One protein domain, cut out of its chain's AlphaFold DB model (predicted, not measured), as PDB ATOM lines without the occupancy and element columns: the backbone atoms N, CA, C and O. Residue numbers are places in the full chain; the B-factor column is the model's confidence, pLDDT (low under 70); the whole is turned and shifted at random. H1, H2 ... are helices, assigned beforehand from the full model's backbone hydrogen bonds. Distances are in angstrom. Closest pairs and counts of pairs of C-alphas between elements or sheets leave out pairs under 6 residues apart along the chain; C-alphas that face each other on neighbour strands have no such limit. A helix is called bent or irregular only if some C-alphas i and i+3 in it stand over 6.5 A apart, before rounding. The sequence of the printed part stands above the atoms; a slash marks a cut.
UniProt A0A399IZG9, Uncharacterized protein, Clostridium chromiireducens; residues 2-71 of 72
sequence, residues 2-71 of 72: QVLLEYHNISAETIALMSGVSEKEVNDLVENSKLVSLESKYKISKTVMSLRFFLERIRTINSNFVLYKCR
ATOM      1  N   GLN A   2     -47.962 -28.769  32.884       48.59
ATOM      2  CA  GLN A   2     -48.019 -29.822  33.914       48.59
ATOM      3  C   GLN A   2     -48.701 -31.114  33.442       48.59
ATOM      4  O   GLN A   2     -48.169 -32.192  33.659       48.59
ATOM      5  N   VAL A   3     -49.781 -31.015  32.653       54.22
ATOM      6  CA  VAL A   3     -50.488 -32.201  32.137       54.22
ATOM      7  C   VAL A   3     -49.590 -33.120  31.293       54.22
ATOM      8  O   VAL A   3     -49.783 -34.318  31.327       54.22
ATOM      9  N   LEU A   4     -48.595 -32.625  30.548       52.56
ATOM     10  CA  LEU A   4     -47.724 -33.513  29.751       52.56
ATOM     11  C   LEU A   4     -46.562 -34.106  30.561       52.56
ATOM     12  O   LEU A   4     -46.126 -35.212  30.252       52.56
ATOM     13  N   LEU A   5     -46.107 -33.397  31.597       53.53
ATOM     14  CA  LEU A   5     -45.073 -33.870  32.522       53.53
ATOM     15  C   LEU A   5     -45.630 -34.960  33.455       53.53
ATOM     16  O   LEU A   5     -44.997 -35.996  33.627       53.53
ATOM     17  N   GLU A   6     -46.844 -34.771  33.984       52.69
ATOM     18  CA  GLU A   6     -47.451 -35.673  34.977       52.69
ATOM     19  C   GLU A   6     -48.214 -36.861  34.365       52.69
ATOM     20  O   GLU A   6     -48.154 -37.953  34.919       52.69
ATOM     21  N   TYR A   7     -48.904 -36.710  33.220       49.75
ATOM     22  CA  TYR A   7     -49.681 -37.829  32.641       49.75
ATOM     23  C   TYR A   7     -48.864 -38.790  31.769       49.75
ATOM     24  O   TYR A   7     -49.302 -39.918  31.544       49.75
ATOM     25  N   HIS A   8     -47.719 -38.357  31.229       56.19
ATOM     26  CA  HIS A   8     -46.945 -39.149  30.263       56.19
ATOM     27  C   HIS A   8     -45.506 -39.460  30.698       56.19
ATOM     28  O   HIS A   8     -44.793 -40.116  29.941       56.19
ATOM     29  N   ASN A   9     -45.088 -39.047  31.903       62.53
ATOM     30  CA  ASN A   9     -43.758 -39.341  32.455       62.53
ATOM     31  C   ASN A   9     -42.592 -38.844  31.571       62.53
ATOM     32  O   ASN A   9     -41.519 -39.445  31.537       62.53
ATOM     33  N   ILE A  10     -42.811 -37.766  30.811       69.69
ATOM     34  CA  ILE A  10     -41.828 -37.235  29.859       69.69
ATOM     35  C   ILE A  10     -40.957 -36.227  30.593       69.69
ATOM     36  O   ILE A  10     -41.459 -35.190  31.011       69.69
ATOM     37  N   SER A  11     -39.667 -36.525  30.753       78.31
ATOM     38  CA  SER A  11     -38.727 -35.639  31.444       78.31
ATOM     39  C   SER A  11     -38.496 -34.330  30.681       78.31
ATOM     40  O   SER A  11     -38.610 -34.275  29.451       78.31
ATOM     41  N   ALA A  12     -38.127 -33.272  31.408       80.25
ATOM     42  CA  ALA A  12     -37.708 -32.001  30.815       80.25
ATOM     43  C   ALA A  12     -36.530 -32.192  29.840       80.25
ATOM     44  O   ALA A  12     -36.539 -31.618  28.752       80.25
ATOM     45  N   GLU A  13     -35.593 -33.082  30.178       83.19
ATOM     46  CA  GLU A  13     -34.496 -33.532  29.315       83.19
ATOM     47  C   GLU A  13     -34.989 -34.078  27.962       83.19
ATOM     48  O   GLU A  13     -34.489 -33.687  26.906       83.19
ATOM     49  N   THR A  14     -36.022 -34.927  27.958       82.75
ATOM     50  CA  THR A  14     -36.581 -35.486  26.715       82.75
ATOM     51  C   THR A  14     -37.177 -34.384  25.839       82.75
ATOM     52  O   THR A  14     -36.965 -34.356  24.626       82.75
ATOM     53  N   ILE A  15     -37.903 -33.440  26.444       83.31
ATOM     54  CA  ILE A  15     -38.471 -32.297  25.718       83.31
ATOM     55  C   ILE A  15     -37.349 -31.431  25.146       83.31
ATOM     56  O   ILE A  15     -37.440 -31.037  23.984       83.31
ATOM     57  N   ALA A  16     -36.291 -31.175  25.915       87.19
ATOM     58  CA  ALA A  16     -35.122 -30.408  25.494       87.19
ATOM     59  C   ALA A  16     -34.438 -31.044  24.273       87.19
ATOM     60  O   ALA A  16     -34.279 -30.386  23.243       87.19
ATOM     61  N   LEU A  17     -34.173 -32.353  24.331       87.12
ATOM     62  CA  LEU A  17     -33.647 -33.148  23.215       87.12
ATOM     63  C   LEU A  17     -34.534 -33.056  21.967       87.12
ATOM     64  O   LEU A  17     -34.041 -32.810  20.869       87.12
ATOM     65  N   MET A  18     -35.851 -33.213  22.122       84.69
ATOM     66  CA  MET A  18     -36.792 -33.193  20.994       84.69
ATOM     67  C   MET A  18     -37.047 -31.793  20.418       84.69
ATOM     68  O   MET A  18     -37.482 -31.669  19.273       84.69
ATOM     69  N   SER A  19     -36.852 -30.733  21.203       84.56
ATOM     70  CA  SER A  19     -37.048 -29.342  20.766       84.56
ATOM     71  C   SER A  19     -35.749 -28.640  20.368       84.56
ATOM     72  O   SER A  19     -35.808 -27.563  19.773       84.56
ATOM     73  N   GLY A  20     -34.594 -29.260  20.628       88.25
ATOM     74  CA  GLY A  20     -33.280 -28.702  20.316       88.25
ATOM     75  C   GLY A  20     -32.956 -27.452  21.135       88.25
ATOM     76  O   GLY A  20     -32.274 -26.557  20.638       88.25
ATOM     77  N   VAL A  21     -33.489 -27.361  22.353       88.75
ATOM     78  CA  VAL A  21     -33.196 -26.295  23.326       88.75
ATOM     79  C   VAL A  21     -32.522 -26.902  24.550       88.75
ATOM     80  O   VAL A  21     -32.509 -28.123  24.712       88.75
ATOM     81  N   SER A  22     -31.962 -26.071  25.426       89.81
ATOM     82  CA  SER A  22     -31.366 -26.581  26.660       89.81
ATOM     83  C   SER A  22     -32.433 -27.029  27.662       89.81
ATOM     84  O   SER A  22     -33.512 -26.446  27.757       89.81
ATOM     85  N   GLU A  23     -32.111 -28.039  28.471       86.81
ATOM     86  CA  GLU A  23     -32.982 -28.475  29.569       86.81
ATOM     87  C   GLU A  23     -33.271 -27.338  30.551       86.81
ATOM     88  O   GLU A  23     -34.396 -27.190  31.028       86.81
ATOM     89  N   LYS A  24     -32.282 -26.466  30.772       86.06
ATOM     90  CA  LYS A  24     -32.447 -25.270  31.590       86.06
ATOM     91  C   LYS A  24     -33.546 -24.358  31.044       86.06
ATOM     92  O   LYS A  24     -34.380 -23.924  31.816       86.06
ATOM     93  N   GLU A  25     -33.616 -24.130  29.734       85.00
ATOM     94  CA  GLU A  25     -34.694 -23.328  29.137       85.00
ATOM     95  C   GLU A  25     -36.071 -23.988  29.258       85.00
ATOM     96  O   GLU A  25     -37.077 -23.287  29.347       85.00
ATOM     97  N   VAL A  26     -36.135 -25.322  29.264       84.69
ATOM     98  CA  VAL A  26     -37.386 -26.054  29.509       84.69
ATOM     99  C   VAL A  26     -37.829 -25.878  30.960       84.69
ATOM    100  O   VAL A  26     -38.992 -25.557  31.201       84.69
ATOM    101  N   ASN A  27     -36.909 -26.019  31.916       84.12
ATOM    102  CA  ASN A  27     -37.189 -25.813  33.339       84.12
ATOM    103  C   ASN A  27     -37.527 -24.347  33.638       84.12
ATOM    104  O   ASN A  27     -38.553 -24.072  34.254       84.12
ATOM    105  N   ASP A  28     -36.760 -23.405  33.090       86.44
ATOM    106  CA  ASP A  28     -37.030 -21.970  33.168       86.44
ATOM    107  C   ASP A  28     -38.390 -21.640  32.537       86.44
ATOM    108  O   ASP A  28     -39.088 -20.756  33.016       86.44
ATOM    109  N   LEU A  29     -38.838 -22.351  31.494       83.44
ATOM    110  CA  LEU A  29     -40.175 -22.140  30.934       83.44
ATOM    111  C   LEU A  29     -41.282 -22.590  31.897       83.44
ATOM    112  O   LEU A  29     -42.335 -21.946  31.955       83.44
ATOM    113  N   VAL A  30     -41.055 -23.690  32.618       78.38
ATOM    114  CA  VAL A  30     -41.992 -24.270  33.591       78.38
ATOM    115  C   VAL A  30     -42.055 -23.428  34.866       78.38
ATOM    116  O   VAL A  30     -43.152 -23.177  35.363       78.38
ATOM    117  N   GLU A  31     -40.911 -22.961  35.360       81.50
ATOM    118  CA  GLU A  31     -40.799 -22.183  36.597       81.50
ATOM    119  C   GLU A  31     -41.026 -20.683  36.374       81.50
ATOM    120  O   GLU A  31     -41.731 -20.030  37.141       81.50
ATOM    121  N   ASN A  32     -40.432 -20.112  35.323       78.81
ATOM    122  CA  ASN A  32     -40.397 -18.670  35.092       78.81
ATOM    123  C   ASN A  32     -40.297 -18.295  33.605       78.81
ATOM    124  O   ASN A  32     -39.286 -17.800  33.099       78.81
ATOM    125  N   SER A  33     -41.418 -18.443  32.897       75.75
ATOM    126  CA  SER A  33     -41.499 -18.214  31.447       75.75
ATOM    127  C   SER A  33     -40.992 -16.848  30.951       75.75
ATOM    128  O   SER A  33     -40.734 -16.700  29.762       75.75
ATOM    129  N   LYS A  34     -40.818 -15.829  31.802       79.25
ATOM    130  CA  LYS A  34     -40.269 -14.517  31.401       79.25
ATOM    131  C   LYS A  34     -38.777 -14.549  31.054       79.25
ATOM    132  O   LYS A  34     -38.348 -13.697  30.285       79.25
ATOM    133  N   LEU A  35     -38.017 -15.515  31.575       79.56
ATOM    134  CA  LEU A  35     -36.568 -15.632  31.348       79.56
ATOM    135  C   LEU A  35     -36.217 -16.319  30.021       79.56
ATOM    136  O   LEU A  35     -35.084 -16.241  29.559       79.56
ATOM    137  N   VAL A  36     -37.201 -16.961  29.389       85.81
ATOM    138  CA  VAL A  36     -37.003 -17.748  28.170       85.81
ATOM    139  C   VAL A  36     -37.266 -16.900  26.928       85.81
ATOM    140  O   VAL A  36     -38.282 -16.192  26.837       85.81
ATOM    141  N   SER A  37     -36.366 -17.010  25.950       89.12
ATOM    142  CA  SER A  37     -36.484 -16.331  24.658       89.12
ATOM    143  C   SER A  37     -37.781 -16.723  23.929       89.12
ATOM    144  O   SER A  37     -38.336 -17.811  24.124       89.12
ATOM    145  N   LEU A  38     -38.287 -15.835  23.067       87.94
ATOM    146  CA  LEU A  38     -39.484 -16.119  22.268       87.94
ATOM    147  C   LEU A  38     -39.270 -17.323  21.335       87.94
ATOM    148  O   LEU A  38     -40.180 -18.130  21.139       87.94
ATOM    149  N   GLU A  39     -38.061 -17.468  20.797       88.75
ATOM    150  CA  GLU A  39     -37.695 -18.579  19.920       88.75
ATOM    151  C   GLU A  39     -37.757 -19.920  20.661       88.75
ATOM    152  O   GLU A  39     -38.393 -20.866  20.189       88.75
ATOM    153  N   SER A  40     -37.169 -19.991  21.857       87.00
ATOM    154  CA  SER A  40     -37.162 -21.206  22.676       87.00
ATOM    155  C   SER A  40     -38.577 -21.580  23.120       87.00
ATOM    156  O   SER A  40     -38.967 -22.742  23.026       87.00
ATOM    157  N   LYS A  41     -39.415 -20.594  23.472       87.25
ATOM    158  CA  LYS A  41     -40.852 -20.810  23.740       87.25
ATOM    159  C   LYS A  41     -41.571 -21.453  22.566       87.25
ATOM    160  O   LYS A  41     -42.374 -22.366  22.768       87.25
ATOM    161  N   TYR A  42     -41.307 -20.975  21.354       89.69
ATOM    162  CA  TYR A  42     -41.934 -21.504  20.151       89.69
ATOM    163  C   TYR A  42     -41.483 -22.941  19.868       89.69
ATOM    164  O   TYR A  42     -42.331 -23.806  19.638       89.69
ATOM    165  N   LYS A  43     -40.176 -23.223  19.951       89.56
ATOM    166  CA  LYS A  43     -39.622 -24.578  19.776       89.56
ATOM    167  C   LYS A  43     -40.216 -25.562  20.781       89.56
ATOM    168  O   LYS A  43     -40.746 -26.594  20.372       89.56
ATOM    169  N   ILE A  44     -40.216 -25.203  22.066       87.75
ATOM    170  CA  ILE A  44     -40.784 -26.042  23.128       87.75
ATOM    171  C   ILE A  44     -42.279 -26.263  22.879       87.75
ATOM    172  O   ILE A  44     -42.732 -27.403  22.829       87.75
ATOM    173  N   SER A  45     -43.050 -25.199  22.635       86.19
ATOM    174  CA  SER A  45     -44.499 -25.305  22.407       86.19
ATOM    175  C   SER A  45     -44.839 -26.181  21.200       86.19
ATOM    176  O   SER A  45     -45.743 -27.013  21.278       86.19
ATOM    177  N   LYS A  46     -44.092 -26.046  20.096       88.31
ATOM    178  CA  LYS A  46     -44.263 -26.867  18.891       88.31
ATOM    179  C   LYS A  46     -44.018 -28.348  19.181       88.31
ATOM    180  O   LYS A  46     -44.833 -29.178  18.783       88.31
ATOM    181  N   THR A  47     -42.939 -28.675  19.891       88.38
ATOM    182  CA  THR A  47     -42.606 -30.056  20.277       88.38
ATOM    183  C   THR A  47     -43.644 -30.647  21.223       88.38
ATOM    184  O   THR A  47     -44.093 -31.772  21.045       88.38
ATOM    185  N   VAL A  48     -44.100 -29.876  22.201       83.44
ATOM    186  CA  VAL A  48     -45.128 -30.288  23.166       83.44
ATOM    187  C   VAL A  48     -46.459 -30.564  22.464       83.44
ATOM    188  O   VAL A  48     -47.149 -31.538  22.775       83.44
ATOM    189  N   MET A  49     -46.819 -29.733  21.487       83.31
ATOM    190  CA  MET A  49     -48.053 -29.885  20.723       83.31
ATOM    191  C   MET A  49     -47.983 -31.051  19.729       83.31
ATOM    192  O   MET A  49     -48.960 -31.790  19.596       83.31
ATOM    193  N   SER A  50     -46.831 -31.274  19.089       83.81
ATOM    194  CA  SER A  50     -46.621 -32.444  18.227       83.81
ATOM    195  C   SER A  50     -46.634 -33.744  19.032       83.81
ATOM    196  O   SER A  50     -47.269 -34.714  18.622       83.81
ATOM    197  N   LEU A  51     -46.015 -33.743  20.212       80.69
ATOM    198  CA  LEU A  51     -45.983 -34.879  21.121       80.69
ATOM    199  C   LEU A  51     -47.378 -35.216  21.646       80.69
ATOM    200  O   LEU A  51     -47.776 -36.377  21.607       80.69
ATOM    201  N   ARG A  52     -48.172 -34.206  22.026       78.94
ATOM    202  CA  ARG A  52     -49.595 -34.382  22.355       78.94
ATOM    203  C   ARG A  52     -50.346 -35.072  21.219       78.94
ATOM    204  O   ARG A  52     -51.074 -36.025  21.468       78.94
ATOM    205  N   PHE A  53     -50.176 -34.603  19.985       79.25
ATOM    206  CA  PHE A  53     -50.845 -35.195  18.826       79.25
ATOM    207  C   PHE A  53     -50.395 -36.640  18.573       79.25
ATOM    208  O   PHE A  53     -51.215 -37.509  18.281       79.25
ATOM    209  N   PHE A  54     -49.101 -36.920  18.721       77.31
ATOM    210  CA  PHE A  54     -48.547 -38.260  18.554       77.31
ATOM    211  C   PHE A  54     -49.076 -39.242  19.610       77.31
ATOM    212  O   PHE A  54     -49.539 -40.331  19.266       77.31
ATOM    213  N   LEU A  55     -49.085 -38.837  20.880       74.12
ATOM    214  CA  LEU A  55     -49.605 -39.638  21.990       74.12
ATOM    215  C   LEU A  55     -51.110 -39.880  21.862       74.12
ATOM    216  O   LEU A  55     -51.571 -41.000  22.071       74.12
ATOM    217  N   GLU A  56     -51.871 -38.867  21.451       72.94
ATOM    218  CA  GLU A  56     -53.308 -38.995  21.206       72.94
ATOM    219  C   GLU A  56     -53.609 -39.984  20.069       72.94
ATOM    220  O   GLU A  56     -54.519 -40.816  20.169       72.94
ATOM    221  N   ARG A  57     -52.794 -39.964  19.007       68.38
ATOM    222  CA  ARG A  57     -52.874 -40.956  17.927       68.38
ATOM    223  C   ARG A  57     -52.561 -42.363  18.423       68.38
ATOM    224  O   ARG A  57     -53.313 -43.278  18.102       68.38
ATOM    225  N   ILE A  58     -51.507 -42.546  19.219       66.12
ATOM    226  CA  ILE A  58     -51.180 -43.854  19.808       66.12
ATOM    227  C   ILE A  58     -52.315 -44.335  20.707       66.12
ATOM    228  O   ILE A  58     -52.728 -45.482  20.584       66.12
ATOM    229  N   ARG A  59     -52.868 -43.475  21.567       63.47
ATOM    230  CA  ARG A  59     -53.996 -43.809  22.449       63.47
ATOM    231  C   ARG A  59     -55.217 -44.273  21.658       63.47
ATOM    232  O   ARG A  59     -55.814 -45.290  21.998       63.47
ATOM    233  N   THR A  60     -55.543 -43.574  20.573       58.72
ATOM    234  CA  THR A  60     -56.643 -43.943  19.667       58.72
ATOM    235  C   THR A  60     -56.390 -45.293  18.990       58.72
ATOM    236  O   THR A  60     -57.290 -46.128  18.914       58.72
ATOM    237  N   ILE A  61     -55.157 -45.554  18.544       59.66
ATOM    238  CA  ILE A  61     -54.776 -46.852  17.967       59.66
ATOM    239  C   ILE A  61     -54.858 -47.959  19.021       59.66
ATOM    240  O   ILE A  61     -55.408 -49.015  18.739       59.66
ATOM    241  N   ASN A  62     -54.363 -47.723  20.235       55.94
ATOM    242  CA  ASN A  62     -54.321 -48.724  21.301       55.94
ATOM    243  C   ASN A  62     -55.731 -49.063  21.811       55.94
ATOM    244  O   ASN A  62     -56.046 -50.225  22.035       55.94
ATOM    245  N   SER A  63     -56.628 -48.075  21.893       55.03
ATOM    246  CA  SER A  63     -58.041 -48.303  22.220       55.03
ATOM    247  C   SER A  63     -58.756 -49.130  21.138       55.03
ATOM    248  O   SER A  63     -59.488 -50.062  21.464       55.03
ATOM    249  N   ASN A  64     -58.455 -48.886  19.857       51.59
ATOM    250  CA  ASN A  64     -58.917 -49.743  18.760       51.59
ATOM    251  C   ASN A  64     -58.277 -51.142  18.796       51.59
ATOM    252  O   ASN A  64     -58.956 -52.126  18.527       51.59
ATOM    253  N   PHE A  65     -57.003 -51.266  19.172       46.28
ATOM    254  CA  PHE A  65     -56.307 -52.553  19.255       46.28
ATOM    255  C   PHE A  65     -56.832 -53.424  20.408       46.28
ATOM    256  O   PHE A  65     -56.988 -54.631  20.242       46.28
ATOM    257  N   VAL A  66     -57.176 -52.824  21.554       50.12
ATOM    258  CA  VAL A  66     -57.837 -53.513  22.676       50.12
ATOM    259  C   VAL A  66     -59.247 -53.968  22.287       50.12
ATOM    260  O   VAL A  66     -59.610 -55.108  22.565       50.12
ATOM    261  N   LEU A  67     -60.015 -53.142  21.564       46.97
ATOM    262  CA  LEU A  67     -61.317 -53.550  21.015       46.97
ATOM    263  C   LEU A  67     -61.196 -54.683  19.982       46.97
ATOM    264  O   LEU A  67     -62.035 -55.580  19.968       46.97
ATOM    265  N   TYR A  68     -60.143 -54.689  19.160       43.72
ATOM    266  CA  TYR A  68     -59.858 -55.796  18.242       43.72
ATOM    267  C   TYR A  68     -59.431 -57.076  18.974       43.72
ATOM    268  O   TYR A  68     -59.783 -58.169  18.538       43.72
ATOM    269  N   LYS A  69     -58.720 -56.962  20.103       43.56
ATOM    270  CA  LYS A  69     -58.263 -58.113  20.897       43.56
ATOM    271  C   LYS A  69     -59.352 -58.713  21.798       43.56
ATOM    272  O   LYS A  69     -59.265 -59.886  22.120       43.56
ATOM    273  N   CYS A  70     -60.397 -57.960  22.148       41.06
ATOM    274  CA  CYS A  70     -61.596 -58.484  22.824       41.06
ATOM    275  C   CYS A  70     -62.624 -59.125  21.872       41.06
ATOM    276  O   CYS A  70     -63.695 -59.528  22.325       41.06
ATOM    277  N   ARG A  71     -62.340 -59.201  20.565       43.88
ATOM    278  CA  ARG A  71     -63.251 -59.766  19.557       43.88
ATOM    279  C   ARG A  71     -62.796 -61.115  18.992       43.88
ATOM    280  O   ARG A  71     -63.290 -61.499  17.932       43.88
TER     281      ARG A  71
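Overview. This is residues 2 to 71 of the 72 residues of an uncharacterized protein of Clostridium chromiireducens (UniProt A0A399IZG9). One long straight helix, H4, makes the length of the model; three short helices, H1, H2 and H3, gather beside its first part, and residues 56 to 71 stick out as a bare arm. H2 crosses H4 almost at a right angle. The printed part has 70 residues with four named helices, H1 to H4 in order, and no named strand: all helix. It is loose, with a radius of gyration of the C-alphas of 15.1 A, and spans 53 by 19 by 17 A.

Arrangement. Start at H1, residues 2 to 8, which is close but not clearly touching to H4, residues 38 to 69: the closest C-alphas, of Leu 4 and Arg 52, are 7.7 A apart. Next look at H2, residues 12 to 19, about perpendicular to H4 at 81 degrees; they touch, closest at the C-alphas of Ser 19 and Lys 43, 5.5 A. H3, residues 23 to 35, touches H2 with residues 23 to 27 alone, about perpendicular at 89 degrees, closest at the C-alphas of Ala 16 and Glu 23, 5.0 A. H3 and H4 only just touch, with 3 pairs of C-alphas within 8 A, the closest Val 26 and Ile 44 at 7.2 A. Every O i to N i+4 pair is within hydrogen-bond range in H2 and H4; in H1 2 of 3 are, in H3 6 of 9.

Along the chain. Find C-alpha 2 at (-48.019, -29.822, 33.914), where H1 begins; it is 10.1 A long, H2 10.4 A. H3 measures 13.5 A and is irregular: C-alphas 31 and 34 are 9.3 A apart. From C-alpha 38 at (-39.484, -16.119, 22.268), H4 runs 46.0 A to C-alpha 69 at (-58.263, -58.113, 20.897).

Size, cuts and confidence. The C-alphas farthest apart, of Leu 35 and Arg 71, are 52.9 A apart. The printed part has no cut, and its three links are tight. Look for pLDDT under 70 at residues 2 to 10 and 57 to 71.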